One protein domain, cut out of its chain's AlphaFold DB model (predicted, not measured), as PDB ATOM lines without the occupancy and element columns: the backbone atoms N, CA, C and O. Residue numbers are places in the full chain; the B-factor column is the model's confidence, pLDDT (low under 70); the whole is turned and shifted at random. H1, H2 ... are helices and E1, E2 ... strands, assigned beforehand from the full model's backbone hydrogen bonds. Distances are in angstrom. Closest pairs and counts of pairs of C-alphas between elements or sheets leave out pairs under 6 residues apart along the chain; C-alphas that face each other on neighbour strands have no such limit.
ATOM      1  N   GLU A  90     107.956  12.888 -45.868       85.12
ATOM      2  CA  GLU A  90     108.783  13.353 -44.750       85.12
ATOM      3  C   GLU A  90     108.013  14.209 -43.729       85.12
ATOM      4  O   GLU A  90     108.444  14.365 -42.587       85.12
ATOM      5  N   LEU A  91     106.848  14.741 -44.115       91.69
ATOM      6  CA  LEU A  91     105.947  15.461 -43.216       91.69
ATOM      7  C   LEU A  91     105.021  14.511 -42.435       91.69
ATOM      8  O   LEU A  91     104.362  14.957 -41.497       91.69
ATOM      9  N   MET A  92     104.973  13.219 -42.782       92.12
ATOM     10  CA  MET A  92     104.122  12.206 -42.149       92.12
ATOM     11  C   MET A  92     104.814  11.568 -40.944       92.12
ATOM     12  O   MET A  92     105.260  10.425 -40.991       92.12
ATOM     13  N   TRP A  93     104.894  12.312 -39.844       95.19
ATOM     14  CA  TRP A  93     105.401  11.808 -38.567       95.19
ATOM     15  C   TRP A  93     104.458  12.199 -37.419       95.19
ATOM     16  O   TRP A  93     103.848  13.273 -37.458       95.19
ATOM     17  N   PRO A  94     104.298  11.339 -36.400       96.12
ATOM     18  CA  PRO A  94     103.322  11.555 -35.339       96.12
ATOM     19  C   PRO A  94     103.718  12.750 -34.464       96.12
ATOM     20  O   PRO A  94     104.854  12.869 -34.011       96.12
ATOM     21  N   GLY A  95     102.773  13.660 -34.242       96.06
ATOM     22  CA  GLY A  95     102.998  14.932 -33.553       96.06
ATOM     23  C   GLY A  95     103.437  16.084 -34.460       96.06
ATOM     24  O   GLY A  95     103.658  17.188 -33.950       96.06
ATOM     25  N   ASN A  96     103.539  15.893 -35.783       96.81
ATOM     26  CA  ASN A  96     103.697  17.020 -36.704       96.81
ATOM     27  C   ASN A  96     102.436  17.894 -36.695       96.81
ATOM     28  O   ASN A  96     101.327  17.362 -36.697       96.81
ATOM     29  N   ILE A  97     102.601  19.219 -36.717       96.75
ATOM     30  CA  ILE A  97     101.488  20.176 -36.757       96.75
ATOM     31  C   ILE A  97     101.362  20.696 -38.187       96.75
ATOM     32  O   ILE A  97     102.289  21.298 -38.721       96.75
ATOM     33  N   ILE A  98     100.211  20.468 -38.802       95.75
ATOM     34  CA  ILE A  98      99.935  20.705 -40.216       95.75
ATOM     35  C   ILE A  98      98.922  21.842 -40.367       95.75
ATOM     36  O   ILE A  98      98.012  22.023 -39.557       95.75
ATOM     37  N   GLN A  99      99.060  22.601 -41.449       96.56
ATOM     38  CA  GLN A  99      98.058  23.558 -41.901       96.56
ATOM     39  C   GLN A  99      96.841  22.803 -42.455       96.56
ATOM     40  O   GLN A  99      96.914  22.219 -43.537       96.56
ATOM     41  N   GLY A 100      95.706  22.815 -41.754       94.25
ATOM     42  CA  GLY A 100      94.535  21.998 -42.088       94.25
ATOM     43  C   GLY A 100      93.997  22.203 -43.508       94.25
ATOM     44  O   GLY A 100      93.563  21.241 -44.146       94.25
ATOM     45  N   LYS A 101      94.100  23.416 -44.076       94.12
ATOM     46  CA  LYS A 101      93.674  23.677 -45.467       94.12
ATOM     47  C   LYS A 101      94.455  22.846 -46.487       94.12
ATOM     48  O   LYS A 101      93.926  22.501 -47.541       94.12
ATOM     49  N   THR A 102      95.709  22.523 -46.178       92.62
ATOM     50  CA  THR A 102      96.623  21.860 -47.114       92.62
ATOM     51  C   THR A 102      96.294  20.382 -47.299       92.62
ATOM     52  O   THR A 102      96.465  19.856 -48.399       92.62
ATOM     53  N   ILE A 103      95.675  19.748 -46.294       91.06
ATOM     54  CA  ILE A 103      95.168  18.369 -46.373       91.06
ATOM     55  C   ILE A 103      94.114  18.235 -47.476       91.06
ATOM     56  O   ILE A 103      94.157  17.278 -48.245       91.06
ATOM     57  N   LYS A 104      93.220  19.226 -47.631       89.12
ATOM     58  CA  LYS A 104      92.196  19.237 -48.697       89.12
ATOM     59  C   LYS A 104      92.824  19.156 -50.091       89.12
ATOM     60  O   LYS A 104      92.311  18.482 -50.975       89.12
ATOM     61  N   THR A 105      93.951  19.830 -50.296       88.69
ATOM     62  CA  THR A 105      94.650  19.803 -51.590       88.69
ATOM     63  C   THR A 105      95.544  18.578 -51.757       88.69
ATOM     64  O   THR A 105      95.781  18.153 -52.880       88.69
ATOM     65  N   GLY A 106      96.022  17.989 -50.657       87.88
ATOM     66  CA  GLY A 106      97.031  16.925 -50.660       87.88
ATOM     67  C   GLY A 106      98.472  17.440 -50.617       87.88
ATOM     68  O   GLY A 106      99.394  16.683 -50.313       87.88
ATOM     69  N   GLN A 107      98.679  18.737 -50.858       88.50
ATOM     70  CA  GLN A 107      99.973  19.412 -50.750       88.50
ATOM     71  C   GLN A 107     100.230  19.843 -49.305       88.50
ATOM     72  O   GLN A 107     100.239  21.032 -49.002       88.50
ATOM     73  N   MET A 108     100.373  18.869 -48.405       90.44
ATOM     74  CA  MET A 108     100.556  19.130 -46.975       90.44
ATOM     75  C   MET A 108     101.678  20.132 -46.699       90.44
ATOM     76  O   MET A 108     102.752  20.051 -47.291       90.44
ATOM     77  N   ALA A 109     101.444  21.019 -45.733       93.38
ATOM     78  CA  ALA A 109     102.467  21.906 -45.201       93.38
ATOM     79  C   ALA A 109     102.417  21.947 -43.673       93.38
ATOM     80  O   ALA A 109     101.348  22.091 -43.073       93.38
ATOM     81  N   THR A 110     103.587  21.874 -43.048       94.94
ATOM     82  CA  THR A 110     103.757  22.061 -41.605       94.94
ATOM     83  C   THR A 110     103.484  23.517 -41.205       94.94
ATOM     84  O   THR A 110     103.653  24.444 -42.002       94.94
ATOM     85  N   ILE A 111     103.057  23.727 -39.960       96.25
ATOM     86  CA  ILE A 111     103.145  25.022 -39.281       96.25
ATOM     87  C   ILE A 111     104.561  25.122 -38.700       96.25
ATOM     88  O   ILE A 111     104.873  24.377 -37.766       96.25
ATOM     89  N   PRO A 112     105.442  25.968 -39.262       93.62
ATOM     90  CA  PRO A 112     106.828  26.025 -38.831       93.62
ATOM     91  C   PRO A 112     106.900  26.602 -37.419       93.62
ATOM     92  O   PRO A 112     106.400  27.689 -37.142       93.62
ATOM     93  N   ILE A 113     107.520  25.845 -36.520       94.50
ATOM     94  CA  ILE A 113     107.753  26.227 -35.131       94.50
ATOM     95  C   ILE A 113     109.232  25.981 -34.884       94.50
ATOM     96  O   ILE A 113     109.741  24.916 -35.230       94.50
ATOM     97  N   GLY A 114     109.918  26.975 -34.325       89.62
ATOM     98  CA  GLY A 114     111.346  26.862 -34.028       89.62
ATOM     99  C   GLY A 114     111.637  25.708 -33.067       89.62
ATOM    100  O   GLY A 114     110.756  25.306 -32.304       89.62
ATOM    101  N   ASP A 115     112.875  25.214 -33.080       81.19
ATOM    102  CA  ASP A 115     113.279  24.004 -32.348       81.19
ATOM    103  C   ASP A 115     112.929  24.055 -30.855       81.19
ATOM    104  O   ASP A 115     112.525  23.054 -30.277       81.19
ATOM    105  N   GLU A 116     112.964  25.237 -30.242       88.25
ATOM    106  CA  GLU A 116     112.640  25.426 -28.826       88.25
ATOM    107  C   GLU A 116     111.168  25.758 -28.548       88.25
ATOM    108  O   GLU A 116     110.794  25.953 -27.395       88.25
ATOM    109  N   GLY A 117     110.314  25.843 -29.570       95.50
ATOM    110  CA  GLY A 117     108.913  26.250 -29.438       95.50
ATOM    111  C   GLY A 117     107.940  25.117 -29.118       95.50
ATOM    112  O   GLY A 117     106.793  25.377 -28.757       95.50
ATOM    113  N   ARG A 118     108.361  23.857 -29.253       97.06
ATOM    114  CA  ARG A 118     107.492  22.681 -29.102       97.06
ATOM    115  C   ARG A 118     107.542  22.125 -27.682       97.06
ATOM    116  O   ARG A 118     108.621  21.930 -27.139       97.06
ATOM    117  N   ASN A 119     106.382  21.819 -27.102       97.44
ATOM    118  CA  ASN A 119     106.341  21.025 -25.872       97.44
ATOM    119  C   ASN A 119     106.739  19.566 -26.148       97.44
ATOM    120  O   ASN A 119     106.621  19.111 -27.295       97.44
ATOM    121  N   PRO A 120     107.142  18.811 -25.112       97.06
ATOM    122  CA  PRO A 120     107.468  17.401 -25.255       97.06
ATOM    123  C   PRO A 120     106.265  16.584 -25.714       97.06
ATOM    124  O   PRO A 120     105.118  16.816 -25.297       97.06
ATOM    125  N   ILE A 121     106.538  15.589 -26.550       97.25
ATOM    126  CA  ILE A 121     105.555  14.590 -26.968       97.25
ATOM    127  C   ILE A 121     106.026  13.216 -26.516       97.25
ATOM    128  O   ILE A 121     107.216  12.920 -26.564       97.25
ATOM    129  N   GLU A 122     105.090  12.372 -26.109       96.56
ATOM    130  CA  GLU A 122     105.349  10.944 -26.003       96.56
ATOM    131  C   GLU A 122     104.921  10.296 -27.315       96.56
ATOM    132  O   GLU A 122     103.767  10.440 -27.722       96.56
ATOM    133  N   VAL A 123     105.857   9.616 -27.976       96.19
ATOM    134  CA  VAL A 123     105.557   8.744 -29.113       96.19
ATOM    135  C   VAL A 123     105.449   7.312 -28.618       96.19
ATOM    136  O   VAL A 123     106.275   6.871 -27.820       96.19
ATOM    137  N   LYS A 124     104.449   6.582 -29.101       93.69
ATOM    138  CA  LYS A 124     104.176   5.196 -28.721       93.69
ATOM    139  C   LYS A 124     104.000   4.333 -29.962       93.69
ATOM    140  O   LYS A 124     103.231   4.699 -30.848       93.69
ATOM    141  N   VAL A 125     104.657   3.179 -29.978       92.50
ATOM    142  CA  VAL A 125     104.413   2.094 -30.934       92.50
ATOM    143  C   VAL A 125     103.309   1.195 -30.370       92.50
ATOM    144  O   VAL A 125     103.336   0.837 -29.193       92.50
ATOM    145  N   ASP A 126     102.313   0.843 -31.179       88.31
ATOM    146  CA  ASP A 126     101.184  -0.030 -30.810       88.31
ATOM    147  C   ASP A 126     101.524  -1.533 -30.860       88.31
ATOM    148  O   ASP A 126     100.679  -2.376 -31.153       88.31
ATOM    149  N   ALA A 127     102.763  -1.871 -30.534       82.62
ATOM    150  CA  ALA A 127     103.254  -3.234 -30.469       82.62
ATOM    151  C   ALA A 127     103.904  -3.481 -29.104       82.62
ATOM    152  O   ALA A 127     104.247  -2.541 -28.382       82.62
ATOM    153  N   PHE A 128     104.063  -4.752 -28.747       78.44
ATOM    154  CA  PHE A 128     104.715  -5.162 -27.508       78.44
ATOM    155  C   PHE A 128     105.978  -5.939 -27.836       78.44
ATOM    156  O   PHE A 128     105.941  -6.850 -28.660       78.44
ATOM    157  N   SER A 129     107.076  -5.595 -27.167       80.56
ATOM    158  CA  SER A 129     108.268  -6.433 -27.196       80.56
ATOM    159  C   SER A 129     108.021  -7.721 -26.406       80.56
ATOM    160  O   SER A 129     107.334  -7.719 -25.383       80.56
ATOM    161  N   SER A 130     108.639  -8.812 -26.849       80.25
ATOM    162  CA  SER A 130     108.805 -10.058 -26.093       80.25
ATOM    163  C   SER A 130     109.606  -9.869 -24.794       80.25
ATOM    164  O   SER A 130     109.552 -10.726 -23.913       80.25
ATOM    165  N   SER A 131     110.332  -8.752 -24.653       82.12
ATOM    166  CA  SER A 131     111.082  -8.376 -23.456       82.12
ATOM    167  C   SER A 131     110.445  -7.189 -22.735       82.12
ATOM    168  O   SER A 131     110.252  -6.115 -23.305       82.12
ATOM    169  N   SER A 132     110.222  -7.332 -21.427       79.44
ATOM    170  CA  SER A 132     109.700  -6.262 -20.564       79.44
ATOM    171  C   SER A 132     110.673  -5.096 -20.350       79.44
ATOM    172  O   SER A 132     110.278  -4.064 -19.810       79.44
ATOM    173  N   THR A 133     111.938  -5.239 -20.759       84.88
ATOM    174  CA  THR A 133     112.962  -4.189 -20.633       84.88
ATOM    175  C   THR A 133     112.992  -3.228 -21.818       84.88
ATOM    176  O   THR A 133     113.617  -2.171 -21.723       84.88
ATOM    177  N   ILE A 134     112.329  -3.570 -22.927       86.50
ATOM    178  CA  ILE A 134     112.314  -2.747 -24.132       86.50
ATOM    179  C   ILE A 134     111.059  -1.864 -24.121       86.50
ATOM    180  O   ILE A 134     109.939  -2.377 -24.178       86.50
ATOM    181  N   PRO A 135     111.202  -0.529 -24.048       89.56
ATOM    182  CA  PRO A 135     110.053   0.361 -23.967       89.56
ATOM    183  C   PRO A 135     109.289   0.415 -25.298       89.56
ATOM    184  O   PRO A 135     109.891   0.421 -26.369       89.56
ATOM    185  N   SER A 136     107.959   0.520 -25.233       89.56
ATOM    186  CA  SER A 136     107.084   0.772 -26.393       89.56
ATOM    187  C   SER A 136     106.832   2.257 -26.653       89.56
ATOM    188  O   SER A 136     106.290   2.618 -27.699       89.56
ATOM    189  N   SER A 137     107.236   3.132 -25.730       93.88
ATOM    190  CA  SER A 137     107.121   4.580 -25.874       93.88
ATOM    191  C   SER A 137     108.414   5.305 -25.518       93.88
ATOM    192  O   SER A 137     109.277   4.786 -24.806       93.88
ATOM    193  N   LYS A 138     108.555   6.529 -26.035       95.50
ATOM    194  CA  LYS A 138     109.610   7.474 -25.654       95.50
ATOM    195  C   LYS A 138     109.067   8.893 -25.603       95.50
ATOM    196  O   LYS A 138     108.375   9.336 -26.517       95.50
ATOM    197  N   THR A 139     109.440   9.622 -24.554       97.25
ATOM    198  CA  THR A 139     109.235  11.073 -24.490       97.25
ATOM    199  C   THR A 139     110.343  11.780 -25.259       97.25
ATOM    200  O   THR A 139     111.520  11.448 -25.123       97.25
ATOM    201  N   ILE A 140     109.956  12.743 -26.091       96.81
ATOM    202  CA  ILE A 140     110.842  13.494 -26.973       96.81
ATOM    203  C   ILE A 140     110.691  14.977 -26.669       96.81
ATOM    204  O   ILE A 140     109.652  15.584 -26.937       96.81
ATOM    205  N   GLU A 141     111.776  15.555 -26.175       96.44
ATOM    206  CA  GLU A 141     111.928  16.991 -25.979       96.44
ATOM    207  C   GLU A 141     112.111  17.708 -27.319       96.44
ATOM    208  O   GLU A 141     112.932  17.294 -28.153       96.44
ATOM    209  N   ASN A 142     111.398  18.826 -27.501       95.62
ATOM    210  CA  ASN A 142     111.516  19.678 -28.687       95.62
ATOM    211  C   ASN A 142     111.423  18.853 -29.998       95.62
ATOM    212  O   ASN A 142     112.419  18.752 -30.727       95.62
ATOM    213  N   PRO A 143     110.290  18.167 -30.260       96.06
ATOM    214  CA  PRO A 143     110.185  17.165 -31.317       96.06
ATOM    215  C   PRO A 143     110.384  17.731 -32.723       96.06
ATOM    216  O   PRO A 143     109.743  18.702 -33.127       96.06
ATOM    217  N   THR A 144     111.216  17.032 -33.491       94.69
ATOM    218  CA  THR A 144     111.464  17.238 -34.923       94.69
ATOM    219  C   THR A 144     111.301  15.898 -35.656       94.69
ATOM    220  O   THR A 144     111.385  14.852 -34.997       94.69
ATOM    221  N   PRO A 145     111.131  15.880 -36.996       93.69
ATOM    222  CA  PRO A 145     111.035  14.626 -37.748       93.69
ATOM    223  C   PRO A 145     112.207  13.675 -37.448       93.69
ATOM    224  O   PRO A 145     111.998  12.497 -37.176       93.69
ATOM    225  N   GLY A 146     113.436  14.206 -37.399       94.62
ATOM    226  CA  GLY A 146     114.640  13.416 -37.125       94.62
ATOM    227  C   GLY A 146     114.695  12.855 -35.703       94.62
ATOM    228  O   GLY A 146     115.050  11.694 -35.515       94.62
ATOM    229  N   LYS A 147     114.294  13.631 -34.685       96.06
ATOM    230  CA  LYS A 147     114.241  13.130 -33.299       96.06
ATOM    231  C   LYS A 147     113.202  12.024 -33.135       96.06
ATOM    232  O   LYS A 147     113.477  11.036 -32.458       96.06
ATOM    233  N   VAL A 148     112.043  12.171 -33.777       96.06
ATOM    234  CA  VAL A 148     111.003  11.136 -33.789       96.06
ATOM    235  C   VAL A 148     111.504   9.889 -34.503       96.06
ATOM    236  O   VAL A 148     111.447   8.809 -33.928       96.06
ATOM    237  N   GLN A 149     112.094  10.026 -35.691       94.56
ATOM    238  CA  GLN A 149     112.665   8.895 -36.421       94.56
ATOM    239  C   GLN A 149     113.740   8.155 -35.611       94.56
ATOM    240  O   GLN A 149     113.722   6.928 -35.557       94.56
ATOM    241  N   ASN A 150     114.630   8.878 -34.926       95.69
ATOM    242  CA  ASN A 150     115.654   8.276 -34.070       95.69
ATOM    243  C   ASN A 150     115.049   7.533 -32.872       95.69
ATOM    244  O   ASN A 150     115.477   6.423 -32.557       95.69
ATOM    245  N   ALA A 151     114.046   8.117 -32.211       94.94
ATOM    246  CA  ALA A 151     113.359   7.468 -31.098       94.94
ATOM    247  C   ALA A 151     112.671   6.169 -31.539       94.94
ATOM    248  O   ALA A 151     112.795   5.152 -30.857       94.94
ATOM    249  N   LEU A 152     112.014   6.184 -32.703       93.25
ATOM    250  CA  LEU A 152     111.397   4.993 -33.284       93.25
ATOM    251  C   LEU A 152     112.434   3.949 -33.677       93.25
ATOM    252  O   LEU A 152     112.260   2.788 -33.331       93.25
ATOM    253  N   GLY A 153     113.545   4.350 -34.300       92.56
ATOM    254  CA  GLY A 153     114.647   3.439 -34.608       92.56
ATOM    255  C   GLY A 153     115.166   2.719 -33.363       92.56
ATOM    256  O   GLY A 153     115.375   1.514 -33.389       92.56
ATOM    257  N   GLN A 154     115.291   3.422 -32.234       92.94
ATOM    258  CA  GLN A 154     115.703   2.801 -30.973       92.94
ATOM    259  C   GLN A 154     114.666   1.812 -30.415       92.94
ATOM    260  O   GLN A 154     115.062   0.782 -29.880       92.94
ATOM    261  N   ILE A 155     113.365   2.119 -30.506       91.88
ATOM    262  CA  ILE A 155     112.300   1.200 -30.066       91.88
ATOM    263  C   ILE A 155     112.301  -0.051 -30.952       91.88
ATOM    264  O   ILE A 155     112.404  -1.162 -30.444       91.88
ATOM    265  N   ILE A 156     112.260   0.129 -32.274       90.19
ATOM    266  CA  ILE A 156     112.172  -0.967 -33.247       90.19
ATOM    267  C   ILE A 156     113.422  -1.855 -33.223       90.19
ATOM    268  O   ILE A 156     113.287  -3.075 -33.263       90.19
ATOM    269  N   ASN A 157     114.625  -1.288 -33.082       90.44
ATOM    270  CA  ASN A 157     115.843  -2.092 -32.934       90.44
ATOM    271  C   ASN A 157     115.793  -2.957 -31.670       90.44
ATOM    272  O   ASN A 157     116.105  -4.138 -31.732       90.44
ATOM    273  N   GLY A 158     115.313  -2.409 -30.547       89.81
ATOM    274  CA  GLY A 158     115.123  -3.200 -29.331       89.81
ATOM    275  C   GLY A 158     114.123  -4.348 -29.515       89.81
ATOM    276  O   GLY A 158     114.285  -5.411 -28.922       89.81
ATOM    277  N   TYR A 159     113.104  -4.164 -30.360       90.12
ATOM    278  CA  TYR A 159     112.124  -5.209 -30.669       90.12
ATOM    279  C   TYR A 159     112.787  -6.321 -31.483       90.12
ATOM    280  O   TYR A 159     112.673  -7.487 -31.100       90.12
ATOM    281  N   TYR A 160     113.561  -5.968 -32.513       86.06
ATOM    282  CA  TYR A 160     114.368  -6.926 -33.272       86.06
ATOM    283  C   TYR A 160     115.345  -7.701 -32.378       86.06
ATOM    284  O   TYR A 160     115.356  -8.928 -32.420       86.06
ATOM    285  N   ASP A 161     116.098  -7.013 -31.516       87.81
ATOM    286  CA  ASP A 161     117.073  -7.642 -30.612       87.81
ATOM    287  C   ASP A 161     116.410  -8.606 -29.614       87.81
ATOM    288  O   ASP A 161     116.999  -9.608 -29.210       87.81
ATOM    289  N   SER A 162     115.158  -8.333 -29.233       86.25
ATOM    290  CA  SER A 162     114.356  -9.215 -28.374       86.25
ATOM    291  C   SER A 162     113.715 -10.404 -29.112       86.25
ATOM    292  O   SER A 162     113.096 -11.258 -28.476       86.25
ATOM    293  N   GLY A 163     113.832 -10.473 -30.443       83.81
ATOM    294  CA  GLY A 163     113.153 -11.477 -31.271       83.81
ATOM    295  C   GLY A 163     111.644 -11.245 -31.400       83.81
ATOM    296  O   GLY A 163     110.886 -12.196 -31.584       83.81
ATOM    297  N   THR A 164     111.188 -10.000 -31.246       81.06
ATOM    298  CA  THR A 164     109.783  -9.632 -31.457       81.06
ATOM    299  C   THR A 164     109.492  -9.560 -32.951       81.06
ATOM    300  O   THR A 164     110.126  -8.778 -33.655       81.06
ATOM    301  N   ASN A 165     108.493 -10.312 -33.408       73.75
ATOM    302  CA  ASN A 165     107.981 -10.231 -34.776       73.75
ATOM    303  C   ASN A 165     106.732  -9.348 -34.822       73.75
ATOM    304  O   ASN A 165     105.932  -9.351 -33.880       73.75
ATOM    305  N   PHE A 166     106.529  -8.638 -35.934       73.56
ATOM    306  CA  PHE A 166     105.341  -7.810 -36.146       73.56
ATOM    307  C   PHE A 166     104.387  -8.499 -37.127       73.56
ATOM    308  O   PHE A 166     104.507  -8.292 -38.341       73.56
ATOM    309  N   VAL A 225     102.443   4.209 -35.069       94.75
ATOM    310  CA  VAL A 225     103.081   5.099 -34.111       94.75
ATOM    311  C   VAL A 225     102.145   6.254 -33.845       94.75
ATOM    312  O   VAL A 225     101.716   6.933 -34.777       94.75
ATOM    313  N   SER A 226     101.843   6.481 -32.576       96.38
ATOM    314  CA  SER A 226     100.898   7.495 -32.129       96.38
ATOM    315  C   SER A 226     101.516   8.459 -31.125       96.38
ATOM    316  O   SER A 226     102.573   8.191 -30.550       96.38
ATOM    317  N   VAL A 227     100.850   9.594 -30.934       96.75
ATOM    318  CA  VAL A 227     101.132  10.571 -29.879       96.75
ATOM    319  C   VAL A 227      99.888  10.806 -29.035       96.75
ATOM    320  O   VAL A 227      98.774  10.853 -29.559       96.75
ATOM    321  N   ASN A 228     100.080  11.022 -27.734       91.75
ATOM    322  CA  ASN A 228      98.984  11.429 -26.858       91.75
ATOM    323  C   ASN A 228      98.458  12.811 -27.271       91.75
ATOM    324  O   ASN A 228      99.230  13.716 -27.609       91.75
ATOM    325  N   SER A 229      97.136  12.982 -27.228       91.69
ATOM    326  CA  SER A 229      96.504  14.275 -27.479       91.69
ATOM    327  C   SER A 229      96.916  15.303 -26.419       91.69
ATOM    328  O   SER A 229      97.240  14.973 -25.277       91.69
ATOM    329  N   LYS A 230      96.917  16.577 -26.813       93.19
ATOM    330  CA  LYS A 230      97.183  17.721 -25.933       93.19
ATOM    331  C   LYS A 230      95.916  18.557 -25.793       93.19
ATOM    332  O   LYS A 230      95.119  18.630 -26.727       93.19
ATOM    333  N   ILE A 231      95.754  19.209 -24.644       90.00
ATOM    334  CA  ILE A 231      94.523  19.929 -24.271       90.00
ATOM    335  C   ILE A 231      94.328  21.199 -25.121       90.00
ATOM    336  O   ILE A 231      93.210  21.676 -25.296       90.00
ATOM    337  N   GLY A 232      95.403  21.735 -25.707       92.38
ATOM    338  CA  GLY A 232      95.327  22.897 -26.587       92.38
ATOM    339  C   GLY A 232      96.523  23.035 -27.522       92.38
ATOM    340  O   GLY A 232      97.498  22.287 -27.455       92.38
ATOM    341  N   LEU A 233      96.464  24.030 -28.408       94.06
ATOM    342  CA  LEU A 233      97.585  24.338 -29.296       94.06
ATOM    343  C   LEU A 233      98.784  24.882 -28.513       94.06
ATOM    344  O   LEU A 233      99.911  24.465 -28.763       94.06
ATOM    345  N   LYS A 234      98.547  25.792 -27.565       95.62
ATOM    346  CA  LYS A 234      99.586  26.519 -26.834       95.62
ATOM    347  C   LYS A 234      99.301  26.525 -25.334       95.62
ATOM    348  O   LYS A 234      98.148  26.644 -24.936       95.62
ATOM    349  N   GLY A 235     100.346  26.418 -24.521       95.06
ATOM    350  CA  GLY A 235     100.252  26.360 -23.059       95.06
ATOM    351  C   GLY A 235     101.220  25.329 -22.491       95.06
ATOM    352  O   GLY A 235     101.955  24.707 -23.252       95.06
ATOM    353  N   ASN A 236     101.225  25.123 -21.175       92.31
ATOM    354  CA  ASN A 236     102.101  24.120 -20.553       92.31
ATOM    355  C   ASN A 236     101.717  22.693 -20.987       92.31
ATOM    356  O   ASN A 236     102.589  21.900 -21.324       92.31
ATOM    357  N   ASP A 237     100.415  22.426 -21.124       91.44
ATOM    358  CA  ASP A 237      99.874  21.137 -21.583       91.44
ATOM    359  C   ASP A 237      99.495  21.137 -23.075       91.44
ATOM    360  O   ASP A 237      98.752  20.272 -23.547       91.44
ATOM    361  N   GLY A 238      99.961  22.142 -23.827       96.00
ATOM    362  CA  GLY A 238      99.680  22.296 -25.254       96.00
ATOM    363  C   GLY A 238     100.697  21.604 -26.165       96.00
ATOM    364  O   GLY A 238     101.654  20.983 -25.706       96.00
ATOM    365  N   TRP A 239     100.540  21.756 -27.479       96.88
ATOM    366  CA  TRP A 239     101.543  21.323 -28.468       96.88
ATOM    367  C   TRP A 239     102.756  22.266 -28.574       96.88
ATOM    368  O   TRP A 239     103.851  21.847 -28.969       96.88
ATOM    369  N   ILE A 240     102.546  23.538 -28.241       97.19
ATOM    370  CA  ILE A 240     103.496  24.645 -28.351       97.19
ATOM    371  C   ILE A 240     103.672  25.283 -26.972       97.19
ATOM    372  O   ILE A 240     102.692  25.532 -26.262       97.19
ATOM    373  N   LYS A 241     104.919  25.600 -26.611       97.19
ATOM    374  CA  LYS A 241     105.248  26.287 -25.360       97.19
ATOM    375  C   LYS A 241     104.529  27.634 -25.268       97.19
ATOM    376  O   LYS A 241     104.411  28.374 -26.248       97.19
ATOM    377  N   SER A 242     104.106  27.991 -24.059       95.56
ATOM    378  CA  SER A 242     103.497  29.294 -23.753       95.56
ATOM    379  C   SER A 242     104.407  30.476 -24.119       95.56
ATOM    380  O   SER A 242     103.913  31.503 -24.583       95.56
ATOM    381  N   SER A 243     105.725  30.299 -23.996       94.75
ATOM    382  CA  SER A 243     106.750  31.298 -24.314       94.75
ATOM    383  C   SER A 243     106.973  31.542 -25.810       94.75
ATOM    384  O   SER A 243     107.567  32.557 -26.169       94.75
ATOM    385  N   TYR A 244     106.515  30.654 -26.703       96.44
ATOM    386  CA  TYR A 244     106.743  30.828 -28.139       96.44
ATOM    387  C   TYR A 244     105.923  32.019 -28.681       96.44
ATOM    388  O   TYR A 244     104.724  32.099 -28.389       96.44
ATOM    389  N   PRO A 245     106.496  32.961 -29.456       95.38
ATOM    390  CA  PRO A 245     105.778  34.168 -29.865       95.38
ATOM    391  C   PRO A 245     104.557  33.861 -30.737       95.38
ATOM    392  O   PRO A 245     104.653  33.146 -31.731       95.38
ATOM    393  N   GLN A 246     103.399  34.433 -30.390       93.69
ATOM    394  CA  GLN A 246     102.150  34.202 -31.128       93.69
ATOM    395  C   GLN A 246     102.243  34.683 -32.587       93.69
ATOM    396  O   GLN A 246     101.824  33.977 -33.501       93.69
ATOM    397  N   SER A 247     102.929  35.809 -32.804       95.31
ATOM    398  CA  SER A 247     103.181  36.396 -34.124       95.31
ATOM    399  C   SER A 247     103.941  35.484 -35.094       95.31
ATOM    400  O   SER A 247     103.864  35.694 -36.301       95.31
ATOM    401  N   GLN A 248     104.657  34.466 -34.601       94.94
ATOM    402  CA  GLN A 248     105.338  33.475 -35.444       94.94
ATOM    403  C   GLN A 248     104.375  32.403 -35.978       94.94
ATOM    404  O   GLN A 248     104.674  31.751 -36.974       94.94
ATOM    405  N   ILE A 249     103.217  32.219 -35.339       94.06
ATOM    406  CA  ILE A 249     102.238  31.178 -35.682       94.06
ATOM    407  C   ILE A 249     101.036  31.769 -36.428       94.06
ATOM    408  O   ILE A 249     100.526  31.141 -37.358       94.06
ATOM    409  N   ASP A 250     100.608  32.983 -36.065       94.25
ATOM    410  CA  ASP A 250      99.445  33.670 -36.651       94.25
ATOM    411  C   ASP A 250      99.410  33.692 -38.193       94.25
ATOM    412  O   ASP A 250      98.330  33.506 -38.756       94.25
ATOM    413  N   PRO A 251     100.539  33.831 -38.925       96.25
ATOM    414  CA  PRO A 251     100.514  33.788 -40.389       96.25
ATOM    415  C   PRO A 251      99.967  32.473 -40.970       96.25
ATOM    416  O   PRO A 251      99.443  32.458 -42.088       96.25
ATOM    417  N   TYR A 252     100.074  31.375 -40.218       96.38
ATOM    418  CA  TYR A 252      99.714  30.026 -40.652       96.38
ATOM    419  C   TYR A 252      98.342  29.575 -40.152       96.38
ATOM    420  O   TYR A 252      97.783  28.642 -40.725       96.38
ATOM    421  N   ILE A 253      97.779  30.223 -39.129       95.12
ATOM    422  CA  ILE A 253      96.510  29.827 -38.509       95.12
ATOM    423  C   ILE A 253      95.426  30.843 -38.837       95.12
ATOM    424  O   ILE A 253      95.501  32.009 -38.464       95.12
ATOM    425  N   LYS A 254      94.383  30.377 -39.524       94.44
ATOM    426  CA  LYS A 254      93.212  31.181 -39.893       94.44
ATOM    427  C   LYS A 254      91.944  30.358 -39.702       94.44
ATOM    428  O   LYS A 254      92.015  29.138 -39.588       94.44
ATOM    429  N   SER A 255      90.780  31.005 -39.709       93.38
ATOM    430  CA  SER A 255      89.490  30.309 -39.584       93.38
ATOM    431  C   SER A 255      89.281  29.243 -40.673       93.38
ATOM    432  O   SER A 255      88.752  28.173 -40.392       93.38
ATOM    433  N   ASP A 256      89.768  29.491 -41.891       94.12
ATOM    434  CA  ASP A 256      89.751  28.555 -43.020       94.12
ATOM    435  C   ASP A 256      90.994  27.641 -43.089       94.12
ATOM    436  O   ASP A 256      91.072  26.752 -43.941       94.12
ATOM    437  N   ASN A 257      91.959  27.836 -42.184       95.81
ATOM    438  CA  ASN A 257      93.196  27.070 -42.068       95.81
ATOM    439  C   ASN A 257      93.498  26.710 -40.604       95.81
ATOM    440  O   ASN A 257      94.465  27.227 -40.031       95.81
ATOM    441  N   PRO A 258      92.667  25.862 -39.976       95.19
ATOM    442  CA  PRO A 258      92.901  25.466 -38.598       95.19
ATOM    443  C   PRO A 258      94.190  24.635 -38.491       95.19
ATOM    444  O   PRO A 258      94.511  23.879 -39.415       95.19
ATOM    445  N   PRO A 259      94.930  24.731 -37.376       95.62
ATOM    446  CA  PRO A 259      96.017  23.811 -37.092       95.62
ATOM    447  C   PRO A 259      95.438  22.420 -36.836       95.62
ATOM    448  O   PRO A 259      94.457  22.260 -36.111       95.62
ATOM    449  N   VAL A 260      96.071  21.403 -37.399       94.69
ATOM    450  CA  VAL A 260      95.783  19.999 -37.096       94.69
ATOM    451  C   VAL A 260      97.090  19.294 -36.777       94.69
ATOM    452  O   VAL A 260      98.160  19.820 -37.075       94.69
ATOM    453  N   TYR A 261      97.036  18.118 -36.166       95.56
ATOM    454  CA  TYR A 261      98.235  17.333 -35.897       95.56
ATOM    455  C   TYR A 261      98.071  15.905 -36.397       95.56
ATOM    456  O   TYR A 261      96.958  15.392 -36.505       95.56
ATOM    457  N   ILE A 262      99.196  15.264 -36.698       96.38
ATOM    458  CA  ILE A 262      99.221  13.847 -37.050       96.38
ATOM    459  C   ILE A 262      99.171  13.051 -35.751       96.38
ATOM    460  O   ILE A 262     100.167  12.972 -35.033       96.38
ATOM    461  N   SER A 263      98.008  12.495 -35.422       95.69
ATOM    462  CA  SER A 263      97.837  11.684 -34.213       95.69
ATOM    463  C   SER A 263      98.540  10.339 -34.320       95.69
ATOM    464  O   SER A 263      99.165   9.902 -33.359       95.69
ATOM    465  N   THR A 264      98.454   9.718 -35.498       95.44
ATOM    466  CA  THR A 264      98.906   8.352 -35.740       95.44
ATOM    467  C   THR A 264      99.456   8.223 -37.156       95.44
ATOM    468  O   THR A 264      98.875   8.747 -38.105       95.44
ATOM    469  N   VAL A 265     100.558   7.492 -37.307       94.56
ATOM    470  CA  VAL A 265     101.122   7.078 -38.597       94.56
ATOM    471  C   VAL A 265     101.138   5.557 -38.647       94.56
ATOM    472  O   VAL A 265     101.627   4.914 -37.725       94.56
ATOM    473  N   THR A 266     100.600   4.979 -39.723       91.56
ATOM    474  CA  THR A 266     100.641   3.527 -39.953       91.56
ATOM    475  C   THR A 266     101.877   3.170 -40.772       91.56
ATOM    476  O   THR A 266     102.071   3.715 -41.858       91.56
TER     477      THR A 266
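This is residues 90 to 166 and 225 to 266 of the 353 residues of an uncharacterized protein of Chryseobacterium nematophagum (UniProt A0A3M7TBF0). A small sheet of four short strands, E3, E2, E4 and E8, has one long helix, H2, over one face, making two layers at one end of an elongated domain. The other end is mostly loops, with the short strand pair E1 and E7, the small helix H1, and strands E5 and E6, which meet only at a point; E7 runs on into E8 and so ties this end to the sheet. The printed part has 119 residues with two named helices and eight named strands, in the order E1 H1 E2 E3 H2 E4 E5 E6 E7 E8; the four-stranded sheet runs E3, E2, E4, E8, antiparallel. The class is mixed, helices and strands, with under half of the residues in named elements. The whole is compact, with a radius of gyration of the C-alphas of 15.7 A, and spans 48 by 32 by 22 A, only just elongated.

In the largest sheet, E2, residues 121 to 125, and E3, residues 137 to 140, form an antiparallel hairpin, with N 123 and O 138 at 2.9 A. On the other side of E2 is E4, residues 225 to 227, antiparallel to it, with N 226 and O 124 at 2.8 A. E8, residues 264 to 266, is an edge strand antiparallel to E4, with N 265 and O 225 at 2.8 A. H2, residues 145 to 161, is on this sheet at a height of 8.8 A, over E3 and E2. On the local plane it stands at 33 degrees to E2, only just slantwise to the strands. The closest C-alphas of H2 and E3 are those of Ala 151 and Lys 138, 6.6 A apart. E7, residues 259 to 261, runs on into E8 across a break of 2 residues, at 49 degrees. E1, residues 97 to 99, is its antiparallel neighbour, with N 98 and O 260 at 2.8 A. H1, residues 100 to 105, is apart from H2. E5, residues 232 to 234, and E6, residues 238 to 240, meet only at a point, where C-alphas 234 and 238 are 4.5 A apart. Each O i to N i+4 pair of H2 is within hydrogen-bond range; in H1 0 of 2 are, beside 3 of 3 O i to N i+3 pairs.

E1 begins at C-alpha 97, (101.488, 20.176, -36.757). H2 is 24.2 A long from C-alpha 145 at (111.035, 14.626, -37.748); E2 is 13.2 A and H1 9.8 A long. E8 ends at C-alpha 266, (100.641, 3.527, -39.953).

The two C-alphas farthest apart, those of Gly 163 and Ser 247, are 49.0 A apart. Residues 167 to 224 are not printed, and C-alphas 166 and 225 are 13.3 A apart across the cut. The links H1 to E2, E2 to E3 and E6 to E7 are long. The mean pLDDT of the printed part is 92.3, and no printed residue is under 70.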